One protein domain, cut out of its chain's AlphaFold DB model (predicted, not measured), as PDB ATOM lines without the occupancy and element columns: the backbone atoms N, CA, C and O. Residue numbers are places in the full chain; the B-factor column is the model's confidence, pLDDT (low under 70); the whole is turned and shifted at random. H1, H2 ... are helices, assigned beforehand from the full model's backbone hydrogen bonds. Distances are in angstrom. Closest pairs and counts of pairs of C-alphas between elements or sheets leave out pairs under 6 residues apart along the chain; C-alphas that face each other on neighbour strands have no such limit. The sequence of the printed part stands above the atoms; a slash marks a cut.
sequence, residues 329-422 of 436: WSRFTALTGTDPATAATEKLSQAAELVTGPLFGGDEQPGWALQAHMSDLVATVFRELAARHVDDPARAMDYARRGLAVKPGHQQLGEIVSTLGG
ATOM      1  N   TRP A 329     247.138 311.508 304.588       93.12
ATOM      2  CA  TRP A 329     246.284 311.553 305.770       93.12
ATOM      3  C   TRP A 329     247.063 311.553 307.089       93.12
ATOM      4  O   TRP A 329     246.774 312.376 307.950       93.12
ATOM      5  N   SER A 330     248.066 310.683 307.250       91.88
ATOM      6  CA  SER A 330     248.874 310.630 308.477       91.88
ATOM      7  C   SER A 330     249.689 311.910 308.673       91.88
ATOM      8  O   SER A 330     249.758 312.440 309.781       91.88
ATOM      9  N   ARG A 331     250.232 312.478 307.588       94.50
ATOM     10  CA  ARG A 331     250.895 313.794 307.613       94.50
ATOM     11  C   ARG A 331     249.926 314.919 307.975       94.50
ATOM     12  O   ARG A 331     250.262 315.782 308.782       94.50
ATOM     13  N   PHE A 332     248.720 314.901 307.406       96.00
ATOM     14  CA  PHE A 332     247.681 315.884 307.701       96.00
ATOM     15  C   PHE A 332     247.287 315.856 309.183       96.00
ATOM     16  O   PHE A 332     247.355 316.885 309.853       96.00
ATOM     17  N   THR A 333     246.964 314.682 309.731       94.38
ATOM     18  CA  THR A 333     246.549 314.552 311.137       94.38
ATOM     19  C   THR A 333     247.684 314.830 312.122       94.38
ATOM     20  O   THR A 333     247.429 315.368 313.199       94.38
ATOM     21  N   ALA A 334     248.942 314.564 311.755       94.50
ATOM     22  CA  ALA A 334     250.105 314.952 312.559       94.50
ATOM     23  C   ALA A 334     250.263 316.482 312.685       94.50
ATOM     24  O   ALA A 334     250.741 316.979 313.710       94.50
ATOM     25  N   LEU A 335     249.857 317.240 311.661       96.56
ATOM     26  CA  LEU A 335     249.886 318.704 311.681       96.56
ATOM     27  C   LEU A 335     248.694 319.297 312.443       96.56
ATOM     28  O   LEU A 335     248.866 320.269 313.182       96.56
ATOM     29  N   THR A 336     247.501 318.726 312.267       95.06
ATOM     30  CA  THR A 336     246.248 319.293 312.795       95.06
ATOM     31  C   THR A 336     245.909 318.816 314.201       95.06
ATOM     32  O   THR A 336     245.202 319.516 314.922       95.06
ATOM     33  N   GLY A 337     246.380 317.630 314.593       90.88
ATOM     34  CA  GLY A 337     245.889 316.931 315.777       90.88
ATOM     35  C   GLY A 337     244.412 316.536 315.651       90.88
ATOM     36  O   GLY A 337     243.822 316.587 314.569       90.88
ATOM     37  N   THR A 338     243.819 316.137 316.779       86.44
ATOM     38  CA  THR A 338     242.396 315.767 316.883       86.44
ATOM     39  C   THR A 338     241.466 316.973 316.994       86.44
ATOM     40  O   THR A 338     240.298 316.869 316.638       86.44
ATOM     41  N   ASP A 339     241.974 318.104 317.488       90.94
ATOM     42  CA  ASP A 339     241.243 319.367 317.589       90.94
ATOM     43  C   ASP A 339     242.028 320.488 316.885       90.94
ATOM     44  O   ASP A 339     242.961 321.053 317.478       90.94
ATOM     45  N   PRO A 340     241.650 320.842 315.640       92.19
ATOM     46  CA  PRO A 340     242.304 321.903 314.880       92.19
ATOM     47  C   PRO A 340     242.327 323.263 315.589       92.19
ATOM     48  O   PRO A 340     243.231 324.059 315.327       92.19
ATOM     49  N   ALA A 341     241.392 323.541 316.506       92.62
ATOM     50  CA  ALA A 341     241.366 324.807 317.240       92.62
ATOM     51  C   ALA A 341     242.607 324.987 318.130       92.62
ATOM     52  O   ALA A 341     243.061 326.112 318.339       92.62
ATOM     53  N   THR A 342     243.206 323.887 318.592       93.06
ATOM     54  CA  THR A 342     244.408 323.899 319.445       93.06
ATOM     55  C   THR A 342     245.722 323.965 318.663       93.06
ATOM     56  O   THR A 342     246.770 324.274 319.234       93.06
ATOM     57  N   ALA A 343     245.697 323.692 317.356       95.06
ATOM     58  CA  ALA A 343     246.895 323.671 316.525       95.06
ATOM     59  C   ALA A 343     247.378 325.087 316.171       95.06
ATOM     60  O   ALA A 343     246.586 326.018 316.005       95.06
ATOM     61  N   ALA A 344     248.694 325.248 316.002       95.62
ATOM     62  CA  ALA A 344     249.302 326.502 315.550       95.62
ATOM     63  C   ALA A 344     248.869 326.851 314.114       95.62
ATOM     64  O   ALA A 344     248.705 325.966 313.272       95.62
ATOM     65  N   THR A 345     248.712 328.143 313.818       95.69
ATOM     66  CA  THR A 345     248.226 328.624 312.512       95.69
ATOM     67  C   THR A 345     249.144 328.208 311.360       95.69
ATOM     68  O   THR A 345     248.667 327.881 310.272       95.69
ATOM     69  N   GLU A 346     250.453 328.149 311.601       96.94
ATOM     70  CA  GLU A 346     251.454 327.695 310.635       96.94
ATOM     71  C   GLU A 346     251.259 326.214 310.292       96.94
ATOM     72  O   GLU A 346     251.263 325.850 309.117       96.94
ATOM     73  N   LYS A 347     251.012 325.365 311.300       97.50
ATOM     74  CA  LYS A 347     250.748 323.932 311.089       97.50
ATOM     75  C   LYS A 347     249.446 323.706 310.330       97.50
ATOM     76  O   LYS A 347     249.412 322.885 309.419       97.50
ATOM     77  N   LEU A 348     248.393 324.455 310.665       97.31
ATOM     78  CA  LEU A 348     247.134 324.397 309.922       97.31
ATOM     79  C   LEU A 348     247.326 324.828 308.464       97.31
ATOM     80  O   LEU A 348     246.772 324.198 307.569       97.31
ATOM     81  N   SER A 349     248.142 325.856 308.214       97.12
ATOM     82  CA  SER A 349     248.438 326.322 306.853       97.12
ATOM     83  C   SER A 349     249.182 325.252 306.045       97.12
ATOM     84  O   SER A 349     248.772 324.954 304.928       97.12
ATOM     85  N   GLN A 350     250.192 324.603 306.638       97.81
ATOM     86  CA  GLN A 350     250.893 323.462 306.027       97.81
ATOM     87  C   GLN A 350     249.945 322.283 305.763       97.81
ATOM     88  O   GLN A 350     249.999 321.662 304.704       97.81
ATOM     89  N   ALA A 351     249.033 321.987 306.693       97.25
ATOM     90  CA  ALA A 351     248.034 320.938 306.501       97.25
ATOM     91  C   ALA A 351     247.082 321.275 305.345       97.25
ATOM     92  O   ALA A 351     246.762 320.409 304.534       97.25
ATOM     93  N   ALA A 352     246.666 322.538 305.228       96.69
ATOM     94  CA  ALA A 352     245.835 323.001 304.126       96.69
ATOM     95  C   ALA A 352     246.552 322.893 302.772       96.69
ATOM     96  O   ALA A 352     245.892 322.619 301.775       96.69
ATOM     97  N   GLU A 353     247.871 323.065 302.696       95.94
ATOM     98  CA  GLU A 353     248.638 322.877 301.451       95.94
ATOM     99  C   GLU A 353     248.615 321.425 300.945       95.94
ATOM    100  O   GLU A 353     248.620 321.205 299.735       95.94
ATOM    101  N   LEU A 354     248.495 320.436 301.841       95.31
ATOM    102  CA  LEU A 354     248.323 319.028 301.456       95.31
ATOM    103  C   LEU A 354     246.969 318.763 300.775       95.31
ATOM    104  O   LEU A 354     246.836 317.801 300.017       95.31
ATOM    105  N   VAL A 355     245.958 319.600 301.040       95.19
ATOM    106  CA  VAL A 355     244.609 319.458 300.480       95.19
ATOM    107  C   VAL A 355     244.558 320.076 299.083       95.19
ATOM    108  O   VAL A 355     244.196 321.242 298.894       95.19
ATOM    109  N   THR A 356     244.927 319.262 298.099       90.88
ATOM    110  CA  THR A 356     244.993 319.623 296.673       90.88
ATOM    111  C   THR A 356     243.649 319.532 295.943       90.88
ATOM    112  O   THR A 356     243.528 320.026 294.824       90.88
ATOM    113  N   GLY A 357     242.632 318.925 296.556       89.62
ATOM    114  CA  GLY A 357     241.295 318.765 295.989       89.62
ATOM    115  C   GLY A 357     240.340 318.044 296.947       89.62
ATOM    116  O   GLY A 357     240.713 317.794 298.098       89.62
ATOM    117  N   PRO A 358     239.124 317.693 296.485       90.31
ATOM    118  CA  PRO A 358     238.167 316.910 297.265       90.31
ATOM    119  C   PRO A 358     238.770 315.592 297.748       90.31
ATOM    120  O   PRO A 358     239.634 315.009 297.084       90.31
ATOM    121  N   LEU A 359     238.311 315.104 298.900       92.00
ATOM    122  CA  LEU A 359     238.704 313.783 299.382       92.00
ATOM    123  C   LEU A 359     238.338 312.722 298.338       92.00
ATOM    124  O   LEU A 359     237.240 312.724 297.793       92.00
ATOM    125  N   PHE A 360     239.287 311.841 298.037       92.06
ATOM    126  CA  PHE A 360     239.158 310.719 297.103       92.06
ATOM    127  C   PHE A 360     238.805 311.091 295.651       92.06
ATOM    128  O   PHE A 360     238.649 310.199 294.823       92.06
ATOM    129  N   GLY A 361     238.774 312.385 295.314       84.62
ATOM    130  CA  GLY A 361     238.547 312.883 293.957       84.62
ATOM    131  C   GLY A 361     237.086 313.049 293.538       84.62
ATOM    132  O   GLY A 361     236.837 313.274 292.356       84.62
ATOM    133  N   GLY A 362     236.125 312.976 294.463       81.06
ATOM    134  CA  GLY A 362     234.710 313.165 294.136       81.06
ATOM    135  C   GLY A 362     233.798 313.279 295.357       81.06
ATOM    136  O   GLY A 362     234.266 313.429 296.483       81.06
ATOM    137  N   ASP A 363     232.489 313.210 295.105       74.81
ATOM    138  CA  ASP A 363     231.452 313.399 296.129       74.81
ATOM    139  C   ASP A 363     231.223 312.145 296.991       74.81
ATOM    140  O   ASP A 363     230.789 312.238 298.141       74.81
ATOM    141  N   GLU A 364     231.525 310.961 296.454       82.94
ATOM    142  CA  GLU A 364     231.359 309.695 297.164       82.94
ATOM    143  C   GLU A 364     232.606 309.350 297.977       82.94
ATOM    144  O   GLU A 364     233.700 309.149 297.448       82.94
ATOM    145  N   GLN A 365     232.425 309.246 299.294       86.56
ATOM    146  CA  GLN A 365     233.469 308.814 300.214       86.56
ATOM    147  C   GLN A 365     233.287 307.337 300.579       86.56
ATOM    148  O   GLN A 365     232.156 306.894 300.805       86.56
ATOM    149  N   PRO A 366     234.382 306.571 300.724       91.12
ATOM    150  CA  PRO A 366     234.314 305.227 301.277       91.12
ATOM    151  C   PRO A 366     233.679 305.208 302.675       91.12
ATOM    152  O   PRO A 366     233.882 306.123 303.474       91.12
ATOM    153  N   GLY A 367     232.969 304.127 303.015       90.38
ATOM    154  CA  GLY A 367     232.275 304.009 304.306       90.38
ATOM    155  C   GLY A 367     233.191 304.185 305.527       90.38
ATOM    156  O   GLY A 367     232.798 304.797 306.519       90.38
ATOM    157  N   TRP A 368     234.442 303.727 305.437       93.75
ATOM    158  CA  TRP A 368     235.449 303.926 306.486       93.75
ATOM    159  C   TRP A 368     235.878 305.394 306.639       93.75
ATOM    160  O   TRP A 368     236.134 305.838 307.757       93.75
ATOM    161  N   ALA A 369     235.895 306.177 305.558       93.56
ATOM    162  CA  ALA A 369     236.241 307.598 305.601       93.56
ATOM    163  C   ALA A 369     235.135 308.431 306.260       93.56
ATOM    164  O   ALA A 369     235.419 309.335 307.050       93.56
ATOM    165  N   LEU A 370     233.877 308.069 305.983       90.88
ATOM    166  CA  LEU A 370     232.706 308.648 306.642       90.88
ATOM    167  C   LEU A 370     232.724 308.364 308.147       90.88
ATOM    168  O   LEU A 370     232.535 309.282 308.940       90.88
ATOM    169  N   GLN A 371     233.011 307.122 308.551       89.00
ATOM    170  CA  GLN A 371     233.121 306.772 309.970       89.00
ATOM    171  C   GLN A 371     234.259 307.527 310.677       89.00
ATOM    172  O   GLN A 371     234.141 307.853 311.856       89.00
ATOM    173  N   ALA A 372     235.356 307.797 309.973       89.56
ATOM    174  CA  ALA A 372     236.479 308.562 310.501       89.56
ATOM    175  C   ALA A 372     236.264 310.087 310.457       89.56
ATOM    176  O   ALA A 372     237.165 310.830 310.838       89.56
ATOM    177  N   HIS A 373     235.098 310.563 309.998       92.56
ATOM    178  CA  HIS A 373     234.756 311.986 309.916       92.56
ATOM    179  C   HIS A 373     235.802 312.824 309.157       92.56
ATOM    180  O   HIS A 373     236.061 313.984 309.493       92.56
ATOM    181  N   MET A 374     236.419 312.253 308.114       94.38
ATOM    182  CA  MET A 374     237.564 312.879 307.438       94.38
ATOM    183  C   MET A 374     237.221 314.253 306.850       94.38
ATOM    184  O   MET A 374     237.951 315.221 307.070       94.38
ATOM    185  N   SER A 375     236.088 314.371 306.151       93.94
ATOM    186  CA  SER A 375     235.626 315.650 305.596       93.94
ATOM    187  C   SER A 375     235.327 316.695 306.670       93.94
ATOM    188  O   SER A 375     235.510 317.888 306.429       93.94
ATOM    189  N   ASP A 376     234.892 316.268 307.857       94.12
ATOM    190  CA  ASP A 376     234.545 317.161 308.966       94.12
ATOM    191  C   ASP A 376     235.805 317.774 309.568       94.12
ATOM    192  O   ASP A 376     235.860 318.984 309.800       94.12
ATOM    193  N   LEU A 377     236.840 316.953 309.759       95.56
ATOM    194  CA  LEU A 377     238.132 317.412 310.248       95.56
ATOM    195  C   LEU A 377     238.778 318.389 309.257       95.56
ATOM    196  O   LEU A 377     239.207 319.474 309.652       95.56
ATOM    197  N   VAL A 378     238.788 318.048 307.964       96.25
ATOM    198  CA  VAL A 378     239.348 318.922 306.919       96.25
ATOM    199  C   VAL A 378     238.592 320.250 306.844       96.25
ATOM    200  O   VAL A 378     239.215 321.313 306.833       96.25
ATOM    201  N   ALA A 379     237.258 320.222 306.853       95.69
ATOM    202  CA  ALA A 379     236.457 321.443 306.846       95.69
ATOM    203  C   ALA A 379     236.702 322.302 308.100       95.69
ATOM    204  O   ALA A 379     236.792 323.526 307.998       95.69
ATOM    205  N   THR A 380     236.891 321.672 309.263       96.62
ATOM    206  CA  THR A 380     237.203 322.372 310.518       96.62
ATOM    207  C   THR A 380     238.556 323.080 310.439       96.62
ATOM    208  O   THR A 380     238.652 324.238 310.840       96.62
ATOM    209  N   VAL A 381     239.582 322.458 309.847       97.56
ATOM    210  CA  VAL A 381     240.888 323.103 309.591       97.56
ATOM    211  C   VAL A 381     240.730 324.365 308.745       97.56
ATOM    212  O   VAL A 381     241.236 325.427 309.110       97.56
ATOM    213  N   PHE A 382     239.981 324.286 307.643       97.81
ATOM    214  CA  PHE A 382     239.722 325.452 306.796       97.81
ATOM    215  C   PHE A 382     238.903 326.529 307.508       97.81
ATOM    216  O   PHE A 382     239.156 327.717 307.317       97.81
ATOM    217  N   ARG A 383     237.966 326.133 308.370       96.69
ATOM    218  CA  ARG A 383     237.175 327.050 309.195       96.69
ATOM    219  C   ARG A 383     238.043 327.775 310.221       96.69
ATOM    220  O   ARG A 383     237.900 328.981 310.403       96.69
ATOM    221  N   GLU A 384     238.954 327.064 310.885       96.88
ATOM    222  CA  GLU A 384     239.970 327.646 311.774       96.88
ATOM    223  C   GLU A 384     240.871 328.636 311.041       96.88
ATOM    224  O   GLU A 384     241.038 329.767 311.495       96.88
ATOM    225  N   LEU A 385     241.392 328.258 309.875       96.88
ATOM    226  CA  LEU A 385     242.221 329.153 309.073       96.88
ATOM    227  C   LEU A 385     241.463 330.397 308.614       96.88
ATOM    228  O   LEU A 385     242.004 331.496 308.723       96.88
ATOM    229  N   ALA A 386     240.223 330.248 308.151       94.38
ATOM    230  CA  ALA A 386     239.403 331.377 307.733       94.38
ATOM    231  C   ALA A 386     239.132 332.343 308.899       94.38
ATOM    232  O   ALA A 386     239.324 333.547 308.751       94.38
ATOM    233  N   ALA A 387     238.769 331.821 310.076       92.62
ATOM    234  CA  ALA A 387     238.517 332.638 311.264       92.62
ATOM    235  C   ALA A 387     239.767 333.399 311.742       92.62
ATOM    236  O   ALA A 387     239.677 334.558 312.141       92.62
ATOM    237  N   ARG A 388     240.947 332.770 311.676       94.00
ATOM    238  CA  ARG A 388     242.219 333.378 312.109       94.00
ATOM    239  C   ARG A 388     242.772 334.416 311.135       94.00
ATOM    240  O   ARG A 388     243.628 335.199 311.527       94.00
ATOM    241  N   HIS A 389     242.297 334.425 309.892       91.62
ATOM    242  CA  HIS A 389     242.683 335.397 308.868       91.62
ATOM    243  C   HIS A 389     241.569 336.416 308.599       91.62
ATOM    244  O   HIS A 389     241.483 336.943 307.497       91.62
ATOM    245  N   VAL A 390     240.712 336.714 309.585       86.56
ATOM    246  CA  VAL A 390     239.617 337.692 309.431       86.56
ATOM    247  C   VAL A 390     240.107 339.082 308.998       86.56
ATOM    248  O   VAL A 390     239.410 339.771 308.257       86.56
ATOM    249  N   ASP A 391     241.331 339.452 309.384       87.88
ATOM    250  CA  ASP A 391     241.975 340.711 308.993       87.88
ATOM    251  C   ASP A 391     242.460 340.720 307.525       87.88
ATOM    252  O   ASP A 391     242.814 341.773 306.995       87.88
ATOM    253  N   ASP A 392     242.440 339.566 306.845       92.12
ATOM    254  CA  ASP A 392     242.686 339.395 305.407       92.12
ATOM    255  C   ASP A 392     241.474 338.696 304.748       92.12
ATOM    256  O   ASP A 392     241.474 337.475 304.534       92.12
ATOM    257  N   PRO A 393     240.413 339.457 304.404       91.00
ATOM    258  CA  PRO A 393     239.161 338.909 303.883       91.00
ATOM    259  C   PRO A 393     239.325 338.043 302.632       91.00
ATOM    260  O   PRO A 393     238.579 337.081 302.448       91.00
ATOM    261  N   ALA A 394     240.293 338.365 301.768       92.06
ATOM    262  CA  ALA A 394     240.547 337.600 300.552       92.06
ATOM    263  C   ALA A 394     241.081 336.204 300.892       92.06
ATOM    264  O   ALA A 394     240.590 335.202 300.364       92.06
ATOM    265  N   ARG A 395     242.036 336.130 301.824       93.94
ATOM    266  CA  ARG A 395     242.606 334.865 302.290       93.94
ATOM    267  C   ARG A 395     241.619 334.051 303.124       93.94
ATOM    268  O   ARG A 395     241.525 332.839 302.938       93.94
ATOM    269  N   ALA A 396     240.840 334.695 303.993       92.44
ATOM    270  CA  ALA A 396     239.775 334.025 304.738       92.44
ATOM    271  C   ALA A 396     238.702 333.433 303.808       92.44
ATOM    272  O   ALA A 396     238.277 332.291 304.001       92.44
ATOM    273  N   MET A 397     238.309 334.173 302.764       93.81
ATOM    274  CA  MET A 397     237.381 333.699 301.735       93.81
ATOM    275  C   MET A 397     237.938 332.493 300.967       93.81
ATOM    276  O   MET A 397     237.196 331.537 300.729       93.81
ATOM    277  N   ASP A 398     239.219 332.514 300.586       95.38
ATOM    278  CA  ASP A 398     239.862 331.384 299.899       95.38
ATOM    279  C   ASP A 398     239.822 330.112 300.753       95.38
ATOM    280  O   ASP A 398     239.301 329.083 300.313       95.38
ATOM    281  N   TYR A 399     240.264 330.198 302.014       96.44
ATOM    282  CA  TYR A 399     240.195 329.062 302.933       96.44
ATOM    283  C   TYR A 399     238.764 328.551 303.102       96.44
ATOM    284  O   TYR A 399     238.534 327.342 303.036       96.44
ATOM    285  N   ALA A 400     237.787 329.449 303.257       95.50
ATOM    286  CA  ALA A 400     236.404 329.039 303.444       95.50
ATOM    287  C   ALA A 400     235.830 328.308 302.218       95.50
ATOM    288  O   ALA A 400     235.173 327.273 302.364       95.50
ATOM    289  N   ARG A 401     236.132 328.783 301.003       95.06
ATOM    290  CA  ARG A 401     235.727 328.122 299.750       95.06
ATOM    291  C   ARG A 401     236.384 326.758 299.581       95.06
ATOM    292  O   ARG A 401     235.702 325.809 299.201       95.06
ATOM    293  N   ARG A 402     237.675 326.636 299.901       95.00
ATOM    294  CA  ARG A 402     238.390 325.349 299.860       95.00
ATOM    295  C   ARG A 402     237.796 324.340 300.844       95.00
ATOM    296  O   ARG A 402     237.599 323.186 300.478       95.00
ATOM    297  N   GLY A 403     237.420 324.777 302.047       94.69
ATOM    298  CA  GLY A 403     236.708 323.927 303.004       94.69
ATOM    299  C   GLY A 403     235.329 323.478 302.506       94.69
ATOM    300  O   GLY A 403     234.988 322.302 302.632       94.69
ATOM    301  N   LEU A 404     234.558 324.373 301.876       93.38
ATOM    302  CA  LEU A 404     233.259 324.032 301.274       93.38
ATOM    303  C   LEU A 404     233.377 323.089 300.074       93.38
ATOM    304  O   LEU A 404     232.470 322.291 299.858       93.38
ATOM    305  N   ALA A 405     234.479 323.143 299.324       91.88
ATOM    306  CA  ALA A 405     234.746 322.190 298.249       91.88
ATOM    307  C   ALA A 405     234.969 320.759 298.774       91.88
ATOM    308  O   ALA A 405     234.687 319.802 298.063       91.88
ATOM    309  N   VAL A 406     235.454 320.604 300.013       91.75
ATOM    310  CA  VAL A 406     235.615 319.289 300.662       91.75
ATOM    311  C   VAL A 406     234.334 318.842 301.369       91.75
ATOM    312  O   VAL A 406     234.016 317.654 301.363       91.75
ATOM    313  N   LYS A 407     233.593 319.772 301.984       91.81
ATOM    314  CA  LYS A 407     232.319 319.484 302.659       91.81
ATOM    315  C   LYS A 407     231.228 320.479 302.238       91.81
ATOM    316  O   LYS A 407     230.977 321.460 302.956       91.81
ATOM    317  N   PRO A 408     230.545 320.218 301.106       89.06
ATOM    318  CA  PRO A 408     229.406 321.014 300.664       89.06
ATOM    319  C   PRO A 408     228.289 320.947 301.715       89.06
ATOM    320  O   PRO A 408     227.751 319.883 301.998       89.06
ATOM    321  N   GLY A 409     227.974 322.076 302.355       89.56
ATOM    322  CA  GLY A 409     226.977 322.147 303.435       89.56
ATOM    323  C   GLY A 409     227.541 322.367 304.841       89.56
ATOM    324  O   GLY A 409     226.782 322.362 305.810       89.56
ATOM    325  N   HIS A 410     228.848 322.602 304.998       93.38
ATOM    326  CA  HIS A 410     229.396 323.017 306.292       93.38
ATOM    327  C   HIS A 410     228.897 324.423 306.687       93.38
ATOM    328  O   HIS A 410     229.383 325.432 306.172       93.38
ATOM    329  N   GLN A 411     227.969 324.492 307.648       94.56
ATOM    330  CA  GLN A 411     227.241 325.714 308.022       94.56
ATOM    331  C   GLN A 411     228.155 326.923 308.289       94.56
ATOM    332  O   GLN A 411     228.040 327.935 307.609       94.56
ATOM    333  N   GLN A 412     229.113 326.801 309.214       92.19
ATOM    334  CA  GLN A 412     229.970 327.932 309.612       92.19
ATOM    335  C   GLN A 412     230.859 328.448 308.471       92.19
ATOM    336  O   GLN A 412     231.176 329.630 308.411       92.19
ATOM    337  N   LEU A 413     231.262 327.573 307.545       92.56
ATOM    338  CA  LEU A 413     232.041 327.987 306.380       92.56
ATOM    339  C   LEU A 413     231.156 328.740 305.386       92.56
ATOM    340  O   LEU A 413     231.585 329.748 304.829       92.56
ATOM    341  N   GLY A 414     229.912 328.285 305.209       91.50
ATOM    342  CA  GLY A 414     228.894 329.006 304.448       91.50
ATOM    343  C   GLY A 414     228.632 330.400 305.020       91.50
ATOM    344  O   GLY A 414     228.656 331.372 304.275       91.50
ATOM    345  N   GLU A 415     228.482 330.513 306.342       92.12
ATOM    346  CA  GLU A 415     228.295 331.795 307.039       92.12
ATOM    347  C   GLU A 415     229.482 332.749 306.830       92.12
ATOM    348  O   GLU A 415     229.271 333.929 306.536       92.12
ATOM    349  N   ILE A 416     230.724 332.252 306.905       89.94
ATOM    350  CA  ILE A 416     231.931 333.046 306.618       89.94
ATOM    351  C   ILE A 416     231.911 333.558 305.171       89.94
ATOM    352  O   ILE A 416     232.115 334.750 304.941       89.94
ATOM    353  N   VAL A 417     231.619 332.690 304.194       92.19
ATOM    354  CA  VAL A 417     231.534 333.086 302.777       92.19
ATOM    355  C   VAL A 417     230.425 334.116 302.550       92.19
ATOM    356  O   VAL A 417     230.648 335.100 301.847       92.19
ATOM    357  N   SER A 418     229.246 333.940 303.150       89.50
ATOM    358  CA  SER A 418     228.140 334.898 303.032       89.50
ATOM    359  C   SER A 418     228.478 336.256 303.646       89.50
ATOM    360  O   SER A 418     228.185 337.290 303.041       89.50
ATOM    361  N   THR A 419     229.128 336.256 304.812       88.88
ATOM    362  CA  THR A 419     229.507 337.475 305.541       88.88
ATOM    363  C   THR A 419     230.577 338.258 304.784       88.88
ATOM    364  O   THR A 419     230.413 339.451 304.534       88.88
ATOM    365  N   LEU A 420     231.647 337.587 304.350       86.50
ATOM    366  CA  LEU A 420     232.744 338.213 303.606       86.50
ATOM    367  C   LEU A 420     232.355 338.566 302.158       86.50
ATOM    368  O   LEU A 420     232.951 339.453 301.555       86.50
ATOM    369  N   GLY A 421     231.360 337.877 301.590       78.75
ATOM    370  CA  GLY A 421     230.837 338.114 300.243       78.75
ATOM    371  C   GLY A 421     229.840 339.274 300.138       78.75
ATOM    372  O   GLY A 421     229.386 339.566 299.035       78.75
ATOM    373  N   GLY A 422     229.490 339.927 301.254       63.72
ATOM    374  CA  GLY A 422     228.655 341.134 301.270       63.72
ATOM    375  C   GLY A 422     227.141 340.910 301.161       63.72
ATOM    376  O   GLY A 422     226.397 341.875 301.022       63.72
TER     377      GLY A 422
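This is residues 329 to 422 of the 436 residues of an uncharacterized protein of Mycobacteroides sp. H092 (UniProt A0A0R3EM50). Three helices, H4, H5 and H6, make an up-and-down bundle, and a hairpin of two more helices, H1 and H2, packs on it through H2, which touches H4. Little H3 lies beyond the end of the bundle where H4 begins, and a long unnamed stretch, residues 355 to 366, runs to it from H2. You are reading 94 printed residues with six named helices, H1 to H6 in order along the chain, and no named strand; the class is all helix. The whole is compact, with a radius of gyration of the C-alphas of 12.6 A, and spans 37 by 26 by 19 A.

Start with H1, residues 329 to 336, and H2, residues 345 to 354: they form a helical hairpin and touch, opposite ways at a shallow tilt of 18 degrees, their closest C-alphas being those of Phe 332 and Ala 351, 5.2 A apart. Go on to H3, residues 367 to 371, which touches no helix and meets H4, residues 374 to 388, only through their link. H4 is the hub, touching three helices. It touches H2 at a steep tilt of 45 degrees, opposite ways; look at the closest C-alphas, of Leu 348 and Val 381, 6.4 A apart. H1 is close to H4 but not clearly touching, with the C-alphas of Thr 336 and Val 381 closest at 7.3 A. Next comes H5, residues 393 to 406, in a helical hairpin with H4: they touch, opposite ways at a shallow tilt of 6 degrees, and the C-alphas of Ala 386 and Ala 396 are closest at 4.0 A. H6, residues 411 to 420, forms a helical hairpin with H5, opposite ways at a shallow tilt of 30 degrees, with the C-alphas of Ala 400 and Leu 413 closest at 5.4 A. H6 also touches H4, the same way at a shallow tilt of 31 degrees, with the C-alphas of Arg 383 and Leu 413 closest at 5.9 A. H4, H5 and H6 are a bundle, up and down, each running against the one before it. H2 and H5 are apart, but only just, at 8.4 A. In all six helices every O i to N i+4 pair is within hydrogen-bond range.

Find C-alpha 329 at (246.284, 311.553, 305.770), where H1 begins; it measures 10.5 A from first to last C-alpha. H2 is 14.6 A long and the short H3 6.4 A. From C-alpha 374 at (237.564, 312.879, 307.438), H4 runs 21.5 A to C-alpha 388. H5 is 20.2 A long, and H6, 14.4 A, ends at C-alpha 420, (232.744, 338.213, 303.606).

The two C-alphas farthest apart, those of Gly 367 and Asp 391, are 38.3 A from each other. The printed part has no cut. The link from H2 to H3 is long, with 12 residues; that from H1 to H2 is short, and the other three are tight. The mean pLDDT of the printed part is 92.2, and residue 422 alone is under 70.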